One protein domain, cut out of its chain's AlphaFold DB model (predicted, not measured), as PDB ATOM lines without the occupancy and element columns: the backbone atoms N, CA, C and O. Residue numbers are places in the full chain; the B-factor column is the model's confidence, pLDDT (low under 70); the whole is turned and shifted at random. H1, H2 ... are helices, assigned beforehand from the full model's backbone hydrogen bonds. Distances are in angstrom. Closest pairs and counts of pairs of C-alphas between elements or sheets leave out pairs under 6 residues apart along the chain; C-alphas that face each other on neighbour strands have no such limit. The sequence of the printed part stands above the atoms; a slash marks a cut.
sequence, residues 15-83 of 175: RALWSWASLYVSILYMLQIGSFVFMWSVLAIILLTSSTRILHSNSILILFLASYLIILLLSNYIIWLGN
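Overview. This is residues 15 to 83 of the 175 residues of an uncharacterized protein of Natrialba magadii (strain ATCC 43099 / DSM 3394 / CCM 3739 / CIP 104546 / IAM 13178 / JCM 8861 / NBRC 102185 / NCIMB 2190 / MS3) (UniProt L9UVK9). The model is a long, slim helical hairpin: helix H1 runs the length of a rod, the chain turns round at residues 49 to 56, and helix H2 folds back beside H1. H1 has a kink near residue 31, and the two helices come closest towards the end of the rod that holds both the first and the last printed residue, at Ala 21 and Asn 76. The printed part has 69 residues, with two named helices in the order H1, H2 and no named strand; its class is all helix. The whole is loose, with a radius of gyration of the C-alphas of 15.8 A, and spans 51 by 19 by 14 A.

Along the chain. H1 covers residues 15 to 48 and measures 44.9 A from first to last C-alpha. It begins at C-alpha 15, (-37.229, 24.122, 37.740), and has a kink of 34 degrees near residue 31. H2 covers residues 57 to 83, measures 39.5 A, and ends at C-alpha 83, (-30.819, 20.915, 28.722).

Arrangement. H1 and H2 form a helical hairpin. They touch, with 14 pairs of C-alphas within 8 A; the closest C-alphas are those of Ala 21 and Asn 76, 5.7 A apart. They run opposite ways at a shallow tilt of 21 degrees, and their centres are 10.2 A apart. Every O i to N i+4 pair is within hydrogen-bond range in H1, and 22 of 23 are in H2.

Size, cuts and confidence. The two C-alphas farthest apart are those of Ser 51 and Asn 83, 51.2 A. The first and last printed C-alphas, of Arg 15 and Asn 83, are 11.5 A apart. The printed part has no cut, and the link from H1 to H2, 8 residues, is short. The mean pLDDT of the printed part is 75.3; residues 33 to 37, 40 to 41, 44 and 47 to 59 are under 70.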
ATOM      1  N   ARG A  15     -36.021  24.594  37.055       87.44
ATOM      2  CA  ARG A  15     -37.229  24.122  37.740       87.44
ATOM      3  C   ARG A  15     -38.350  23.852  36.741       87.44
ATOM      4  O   ARG A  15     -39.020  22.822  36.849       87.44
ATOM      5  N   ALA A  16     -38.540  24.748  35.773       85.81
ATOM      6  CA  ALA A  16     -39.499  24.549  34.687       85.81
ATOM      7  C   ALA A  16     -39.103  23.340  33.823       85.81
ATOM      8  O   ALA A  16     -39.948  22.490  33.538       85.81
ATOM      9  N   LEU A  17     -37.809  23.210  33.506       87.00
ATOM     10  CA  LEU A  17     -37.252  22.064  32.791       87.00
ATOM     11  C   LEU A  17     -37.510  20.749  33.535       87.00
ATOM     12  O   LEU A  17     -38.037  19.816  32.936       87.00
ATOM     13  N   TRP A  18     -37.196  20.673  34.834       86.31
ATOM     14  CA  TRP A  18     -37.432  19.463  35.632       86.31
ATOM     15  C   TRP A  18     -38.916  19.094  35.698       86.31
ATOM     16  O   TRP A  18     -39.288  17.931  35.549       86.31
ATOM     17  N   SER A  19     -39.783  20.092  35.881       84.50
ATOM     18  CA  SER A  19     -41.233  19.886  35.943       84.50
ATOM     19  C   SER A  19     -41.772  19.356  34.612       84.50
ATOM     20  O   SER A  19     -42.505  18.367  34.597       84.50
ATOM     21  N   TRP A  20     -41.364  19.945  33.484       84.69
ATOM     22  CA  TRP A  20     -41.752  19.452  32.161       84.69
ATOM     23  C   TRP A  20     -41.186  18.063  31.874       84.69
ATOM     24  O   TRP A  20     -41.936  17.196  31.433       84.69
ATOM     25  N   ALA A  21     -39.899  17.835  32.146       85.50
ATOM     26  CA  ALA A  21     -39.248  16.555  31.907       85.50
ATOM     27  C   ALA A  21     -39.928  15.441  32.714       85.50
ATOM     28  O   ALA A  21     -40.279  14.408  32.149       85.50
ATOM     29  N   SER A  22     -40.244  15.691  33.988       84.69
ATOM     30  CA  SER A  22     -40.969  14.731  34.824       84.69
ATOM     31  C   SER A  22     -42.354  14.393  34.269       84.69
ATOM     32  O   SER A  22     -42.722  13.221  34.231       84.69
ATOM     33  N   LEU A  23     -43.106  15.383  33.774       84.06
ATOM     34  CA  LEU A  23     -44.430  15.168  33.190       84.06
ATOM     35  C   LEU A  23     -44.343  14.435  31.849       84.06
ATOM     36  O   LEU A  23     -45.087  13.484  31.625       84.06
ATOM     37  N   TYR A  24     -43.422  14.844  30.977       81.88
ATOM     38  CA  TYR A  24     -43.192  14.222  29.674       81.88
ATOM     39  C   TYR A  24     -42.815  12.746  29.825       81.88
ATOM     40  O   TYR A  24     -43.450  11.877  29.227       81.88
ATOM     41  N   VAL A  25     -41.839  12.464  30.692       82.31
ATOM     42  CA  VAL A  25     -41.421  11.105  31.039       82.31
ATOM     43  C   VAL A  25     -42.604  10.344  31.639       82.31
ATOM     44  O   VAL A  25     -42.946   9.277  31.145       82.31
ATOM     45  N   SER A  26     -43.311  10.905  32.622       79.56
ATOM     46  CA  SER A  26     -44.449  10.217  33.246       79.56
ATOM     47  C   SER A  26     -45.537   9.839  32.240       79.56
ATOM     48  O   SER A  26     -46.020   8.716  32.282       79.56
ATOM     49  N   ILE A  27     -45.896  10.717  31.297       83.38
ATOM     50  CA  ILE A  27     -46.917  10.421  30.277       83.38
ATOM     51  C   ILE A  27     -46.452   9.315  29.325       83.38
ATOM     52  O   ILE A  27     -47.197   8.362  29.088       83.38
ATOM     53  N   LEU A  28     -45.232   9.423  28.787       79.44
ATOM     54  CA  LEU A  28     -44.692   8.416  27.869       79.44
ATOM     55  C   LEU A  28     -44.639   7.039  28.527       79.44
ATOM     56  O   LEU A  28     -45.096   6.043  27.962       79.44
ATOM     57  N   TYR A  29     -44.122   7.001  29.751       73.75
ATOM     58  CA  TYR A  29     -43.990   5.760  30.482       73.75
ATOM     59  C   TYR A  29     -45.333   5.248  31.005       73.75
ATOM     60  O   TYR A  29     -45.522   4.041  30.999       73.75
ATOM     61  N   MET A  30     -46.313   6.093  31.354       75.06
ATOM     62  CA  MET A  30     -47.668   5.629  31.692       75.06
ATOM     63  C   MET A  30     -48.317   4.861  30.536       75.06
ATOM     64  O   MET A  30     -48.971   3.850  30.779       75.06
ATOM     65  N   LEU A  31     -48.117   5.281  29.284       75.06
ATOM     66  CA  LEU A  31     -48.646   4.565  28.115       75.06
ATOM     67  C   LEU A  31     -47.914   3.235  27.877       75.06
ATOM     68  O   LEU A  31     -48.539   2.191  27.660       75.06
ATOM     69  N   GLN A  32     -46.584   3.255  27.965       71.69
ATOM     70  CA  GLN A  32     -45.762   2.065  27.753       71.69
ATOM     71  C   GLN A  32     -45.909   1.038  28.883       71.69
ATOM     72  O   GLN A  32     -45.890  -0.165  28.646       71.69
ATOM     73  N   ILE A  33     -46.088   1.490  30.118       66.50
ATOM     74  CA  ILE A  33     -46.138   0.620  31.298       66.50
ATOM     75  C   ILE A  33     -47.560   0.282  31.671       66.50
ATOM     76  O   ILE A  33     -47.782  -0.817  32.151       66.50
ATOM     77  N   GLY A  34     -48.540   1.128  31.358       67.06
ATOM     78  CA  GLY A  34     -49.942   0.732  31.410       67.06
ATOM     79  C   GLY A  34     -50.194  -0.502  30.543       67.06
ATOM     80  O   GLY A  34     -50.769  -1.477  31.018       67.06
ATOM     81  N   SER A  35     -49.675  -0.513  29.311       68.69
ATOM     82  CA  SER A  35     -49.776  -1.677  28.422       68.69
ATOM     83  C   SER A  35     -48.965  -2.883  28.917       68.69
ATOM     84  O   SER A  35     -49.464  -4.009  28.895       68.69
ATOM     85  N   PHE A  36     -47.754  -2.668  29.438       69.12
ATOM     86  CA  PHE A  36     -46.907  -3.753  29.943       69.12
ATOM     87  C   PHE A  36     -47.443  -4.369  31.247       69.12
ATOM     88  O   PHE A  36     -47.548  -5.588  31.358       69.12
ATOM     89  N   VAL A  37     -47.848  -3.549  32.221       68.06
ATOM     90  CA  VAL A  37     -48.487  -3.985  33.474       68.06
ATOM     91  C   VAL A  37     -49.797  -4.689  33.172       68.06
ATOM     92  O   VAL A  37     -50.048  -5.732  33.763       68.06
ATOM     93  N   PHE A  38     -50.605  -4.191  32.233       70.75
ATOM     94  CA  PHE A  38     -51.813  -4.887  31.795       70.75
ATOM     95  C   PHE A  38     -51.487  -6.290  31.260       70.75
ATOM     96  O   PHE A  38     -52.062  -7.270  31.728       70.75
ATOM     97  N   MET A  39     -50.499  -6.410  30.366       73.56
ATOM     98  CA  MET A  39     -50.058  -7.695  29.813       73.56
ATOM     99  C   MET A  39     -49.570  -8.669  30.900       73.56
ATOM    100  O   MET A  39     -49.994  -9.825  30.928       73.56
ATOM    101  N   TRP A  40     -48.719  -8.215  31.824       68.69
ATOM    102  CA  TRP A  40     -48.203  -9.058  32.909       68.69
ATOM    103  C   TRP A  40     -49.248  -9.378  33.972       68.69
ATOM    104  O   TRP A  40     -49.214 -10.467  34.536       68.69
ATOM    105  N   SER A  41     -50.201  -8.480  34.220       67.62
ATOM    106  CA  SER A  41     -51.333  -8.741  35.115       67.62
ATOM    107  C   SER A  41     -52.233  -9.826  34.531       67.62
ATOM    108  O   SER A  41     -52.609 -10.752  35.243       67.62
ATOM    109  N   VAL A  42     -52.514  -9.773  33.224       73.31
ATOM    110  CA  VAL A  42     -53.245 -10.832  32.509       73.31
ATOM    111  C   VAL A  42     -52.483 -12.157  32.579       73.31
ATOM    112  O   VAL A  42     -53.069 -13.179  32.931       73.31
ATOM    113  N   LEU A  43     -51.169 -12.149  32.328       71.06
ATOM    114  CA  LEU A  43     -50.338 -13.350  32.432       71.06
ATOM    115  C   LEU A  43     -50.318 -13.914  33.861       71.06
ATOM    116  O   LEU A  43     -50.445 -15.119  34.051       71.06
ATOM    117  N   ALA A  44     -50.212 -13.053  34.874       67.69
ATOM    118  CA  ALA A  44     -50.264 -13.450  36.274       67.69
ATOM    119  C   ALA A  44     -51.622 -14.072  36.627       67.69
ATOM    120  O   ALA A  44     -51.643 -15.107  37.282       67.69
ATOM    121  N   ILE A  45     -52.742 -13.514  36.151       70.50
ATOM    122  CA  ILE A  45     -54.081 -14.101  36.332       70.50
ATOM    123  C   ILE A  45     -54.156 -15.500  35.696       70.50
ATOM    124  O   ILE A  45     -54.651 -16.424  36.337       70.50
ATOM    125  N   ILE A  46     -53.614 -15.686  34.486       71.62
ATOM    126  CA  ILE A  46     -53.548 -16.995  33.800       71.62
ATOM    127  C   ILE A  46     -52.691 -18.008  34.586       71.62
ATOM    128  O   ILE A  46     -53.013 -19.194  34.676       71.62
ATOM    129  N   LEU A  47     -51.585 -17.558  35.179       64.75
ATOM    130  CA  LEU A  47     -50.711 -18.411  35.991       64.75
ATOM    131  C   LEU A  47     -51.332 -18.743  37.361       64.75
ATOM    132  O   LEU A  47     -51.180 -19.853  37.866       64.75
ATOM    133  N   LEU A  48     -52.090 -17.811  37.947       63.50
ATOM    134  CA  LEU A  48     -52.814 -18.011  39.204       63.50
ATOM    135  C   LEU A  48     -53.952 -19.032  39.064       63.50
ATOM    136  O   LEU A  48     -54.192 -19.800  39.993       63.50
ATOM    137  N   THR A  49     -54.616 -19.098  37.905       64.88
ATOM    138  CA  THR A  49     -55.650 -20.111  37.630       64.88
ATOM    139  C   THR A  49     -55.080 -21.500  37.313       64.88
ATOM    140  O   THR A  49     -55.833 -22.471  37.326       64.88
ATOM    141  N   SER A  50     -53.764 -21.635  37.095       61.25
ATOM    142  CA  SER A  50     -53.092 -22.901  36.736       61.25
ATOM    143  C   SER A  50     -52.315 -23.584  37.884       61.25
ATOM    144  O   SER A  50     -51.508 -24.482  37.657       61.25
ATOM    145  N   SER A  51     -52.639 -23.264  39.146       57.47
ATOM    146  CA  SER A  51     -52.313 -24.079  40.341       57.47
ATOM    147  C   SER A  51     -50.826 -24.221  40.731       57.47
ATOM    148  O   SER A  51     -50.476 -25.062  41.559       57.47
ATOM    149  N   THR A  52     -49.902 -23.392  40.228       54.00
ATOM    150  CA  THR A  52     -48.486 -23.495  40.641       54.00
ATOM    151  C   THR A  52     -47.862 -22.168  41.101       54.00
ATOM    152  O   THR A  52     -47.576 -21.270  40.325       54.00
ATOM    153  N   ARG A  53     -47.576 -22.111  42.414       58.66
ATOM    154  CA  ARG A  53     -46.580 -21.258  43.109       58.66
ATOM    155  C   ARG A  53     -46.802 -19.733  43.095       58.66
ATOM    156  O   ARG A  53     -46.089 -18.968  42.457       58.66
ATOM    157  N   ILE A  54     -47.680 -19.301  43.999       56.41
ATOM    158  CA  ILE A  54     -47.983 -17.900  44.361       56.41
ATOM    159  C   ILE A  54     -46.807 -17.164  45.053       56.41
ATOM    160  O   ILE A  54     -46.771 -15.940  45.089       56.41
ATOM    161  N   LEU A  55     -45.801 -17.872  45.578       54.12
ATOM    162  CA  LEU A  55     -44.746 -17.267  46.414       54.12
ATOM    163  C   LEU A  55     -43.741 -16.370  45.661       54.12
ATOM    164  O   LEU A  55     -43.115 -15.516  46.285       54.12
ATOM    165  N   HIS A  56     -43.597 -16.507  44.339       57.84
ATOM    166  CA  HIS A  56     -42.632 -15.710  43.564       57.84
ATOM    167  C   HIS A  56     -43.249 -14.519  42.817       57.84
ATOM    168  O   HIS A  56     -42.516 -13.610  42.428       57.84
ATOM    169  N   SER A  57     -44.576 -14.464  42.655       64.75
ATOM    170  CA  SER A  57     -45.244 -13.412  41.872       64.75
ATOM    171  C   SER A  57     -45.100 -12.023  42.503       64.75
ATOM    172  O   SER A  57     -44.814 -11.057  41.798       64.75
ATOM    173  N   ASN A  58     -45.196 -11.920  43.833       67.38
ATOM    174  CA  ASN A  58     -45.049 -10.645  44.544       67.38
ATOM    175  C   ASN A  58     -43.623 -10.084  44.454       67.38
ATOM    176  O   ASN A  58     -43.443  -8.886  44.264       67.38
ATOM    177  N   SER A  59     -42.606 -10.947  44.545       69.56
ATOM    178  CA  SER A  59     -41.200 -10.526  44.436       69.56
ATOM    179  C   SER A  59     -40.886 -10.000  43.036       69.56
ATOM    180  O   SER A  59     -40.204  -8.990  42.883       69.56
ATOM    181  N   ILE A  60     -41.440 -10.658  42.014       70.00
ATOM    182  CA  ILE A  60     -41.329 -10.239  40.617       70.00
ATOM    183  C   ILE A  60     -42.004  -8.875  40.418       70.00
ATOM    184  O   ILE A  60     -41.402  -7.975  39.840       70.00
ATOM    185  N   LEU A  61     -43.213  -8.686  40.954       71.50
ATOM    186  CA  LEU A  61     -43.945  -7.422  40.848       71.50
ATOM    187  C   LEU A  61     -43.208  -6.266  41.544       71.50
ATOM    188  O   LEU A  61     -43.106  -5.180  40.975       71.50
ATOM    189  N   ILE A  62     -42.629  -6.504  42.726       78.12
ATOM    190  CA  ILE A  62     -41.802  -5.516  43.437       78.12
ATOM    191  C   ILE A  62     -40.551  -5.164  42.625       78.12
ATOM    192  O   ILE A  62     -40.243  -3.983  42.472       78.12
ATOM    193  N   LEU A  63     -39.845  -6.160  42.077       75.25
ATOM    194  CA  LEU A  63     -38.656  -5.929  41.252       75.25
ATOM    195  C   LEU A  63     -38.993  -5.100  40.004       75.25
ATOM    196  O   LEU A  63     -38.237  -4.199  39.647       75.25
ATOM    197  N   PHE A  64     -40.141  -5.362  39.376       72.75
ATOM    198  CA  PHE A  64     -40.632  -4.577  38.245       72.75
ATOM    199  C   PHE A  64     -41.006  -3.147  38.631       72.75
ATOM    200  O   PHE A  64     -40.659  -2.210  37.916       72.75
ATOM    201  N   LEU A  65     -41.688  -2.954  39.760       76.19
ATOM    202  CA  LEU A  65     -42.022  -1.615  40.235       76.19
ATOM    203  C   LEU A  65     -40.750  -0.814  40.554       76.19
ATOM    204  O   LEU A  65     -40.648   0.356  40.192       76.19
ATOM    205  N   ALA A  66     -39.762  -1.451  41.185       80.81
ATOM    206  CA  ALA A  66     -38.482  -0.828  41.492       80.81
ATOM    207  C   ALA A  66     -37.699  -0.467  40.220       80.81
ATOM    208  O   ALA A  66     -37.235   0.665  40.093       80.81
ATOM    209  N   SER A  67     -37.584  -1.389  39.258       78.19
ATOM    210  CA  SER A  67     -36.889  -1.120  37.993       78.19
ATOM    211  C   SER A  67     -37.579  -0.016  37.195       78.19
ATOM    212  O   SER A  67     -36.904   0.853  36.646       78.19
ATOM    213  N   TYR A  68     -38.911   0.020  37.210       76.56
ATOM    214  CA  TYR A  68     -39.679   1.102  36.613       76.56
ATOM    215  C   TYR A  68     -39.331   2.464  37.222       76.56
ATOM    216  O   TYR A  68     -38.990   3.396  36.494       76.56
ATOM    217  N   LEU A  69     -39.385   2.579  38.551       81.75
ATOM    218  CA  LEU A  69     -39.071   3.831  39.238       81.75
ATOM    219  C   LEU A  69     -37.638   4.292  38.945       81.75
ATOM    220  O   LEU A  69     -37.414   5.479  38.716       81.75
ATOM    221  N   ILE A  70     -36.683   3.362  38.888       85.69
ATOM    222  CA  ILE A  70     -35.295   3.666  38.526       85.69
ATOM    223  C   ILE A  70     -35.217   4.222  37.100       85.69
ATOM    224  O   ILE A  70     -34.591   5.258  36.892       85.69
ATOM    225  N   ILE A  71     -35.872   3.578  36.130       82.44
ATOM    226  CA  ILE A  71     -35.873   4.032  34.733       82.44
ATOM    227  C   ILE A  71     -36.505   5.423  34.612       82.44
ATOM    228  O   ILE A  71     -35.943   6.278  33.934       82.44
ATOM    229  N   LEU A  72     -37.623   5.688  35.298       82.06
ATOM    230  CA  LEU A  72     -38.245   7.018  35.313       82.06
ATOM    231  C   LEU A  72     -37.283   8.096  35.809       82.06
ATOM    232  O   LEU A  72     -37.138   9.142  35.173       82.06
ATOM    233  N   LEU A  73     -36.635   7.845  36.948       85.06
ATOM    234  CA  LEU A  73     -35.698   8.791  37.546       85.06
ATOM    235  C   LEU A  73     -34.494   9.023  36.635       85.06
ATOM    236  O   LEU A  73     -34.103  10.172  36.435       85.06
ATOM    237  N   LEU A  74     -33.948   7.957  36.044       87.62
ATOM    238  CA  LEU A  74     -32.801   8.040  35.147       87.62
ATOM    239  C   LEU A  74     -33.144   8.811  33.866       87.62
ATOM    240  O   LEU A  74     -32.407   9.713  33.480       87.62
ATOM    241  N   SER A  75     -34.283   8.513  33.239       85.31
ATOM    242  CA  SER A  75     -34.740   9.201  32.027       85.31
ATOM    243  C   SER A  75     -34.994  10.684  32.279       85.31
ATOM    244  O   SER A  75     -34.563  11.527  31.493       85.31
ATOM    245  N   ASN A  76     -35.639  11.021  33.400       85.31
ATOM    246  CA  ASN A  76     -35.843  12.416  33.788       85.31
ATOM    247  C   ASN A  76     -34.504  13.131  34.024       85.31
ATOM    248  O   ASN A  76     -34.285  14.233  33.522       85.31
ATOM    249  N   TYR A  77     -33.575  12.472  34.721       86.88
ATOM    250  CA  TYR A  77     -32.238  13.001  34.966       86.88
ATOM    251  C   TYR A  77     -31.456  13.244  33.669       86.88
ATOM    252  O   TYR A  77     -30.858  14.306  33.521       86.88
ATOM    253  N   ILE A  78     -31.504  12.322  32.702       87.19
ATOM    254  CA  ILE A  78     -30.828  12.466  31.402       87.19
ATOM    255  C   ILE A  78     -31.386  13.662  30.619       87.19
ATOM    256  O   ILE A  78     -30.616  14.485  30.125       87.19
ATOM    257  N   ILE A  79     -32.716  13.797  30.536       85.69
ATOM    258  CA  ILE A  79     -33.359  14.927  29.842       85.69
ATOM    259  C   ILE A  79     -32.983  16.253  30.504       85.69
ATOM    260  O   ILE A  79     -32.694  17.235  29.817       85.69
ATOM    261  N   TRP A  80     -32.991  16.285  31.836       87.81
ATOM    262  CA  TRP A  80     -32.602  17.467  32.586       87.81
ATOM    263  C   TRP A  80     -31.128  17.818  32.367       87.81
ATOM    264  O   TRP A  80     -30.810  18.971  32.091       87.81
ATOM    265  N   LEU A  81     -30.224  16.839  32.419       86.75
ATOM    266  CA  LEU A  81     -28.788  17.066  32.263       86.75
ATOM    267  C   LEU A  81     -28.438  17.604  30.870       86.75
ATOM    268  O   LEU A  81     -27.627  18.519  30.763       86.75
ATOM    269  N   GLY A  82     -29.108  17.112  29.823       84.31
ATOM    270  CA  GLY A  82     -28.891  17.572  28.448       84.31
ATOM    271  C   GLY A  82     -29.391  18.988  28.141       84.31
ATOM    272  O   GLY A  82     -29.022  19.536  27.111       84.31
ATOM    273  N   ASN A  83     -30.231  19.592  28.991       83.25
ATOM    274  CA  ASN A  83     -30.819  20.915  28.722       83.25
ATOM    275  C   ASN A  83     -30.569  21.952  29.830       83.25
ATOM    276  O   ASN A  83     -30.699  23.147  29.585       83.25
TER     277      ASN A  83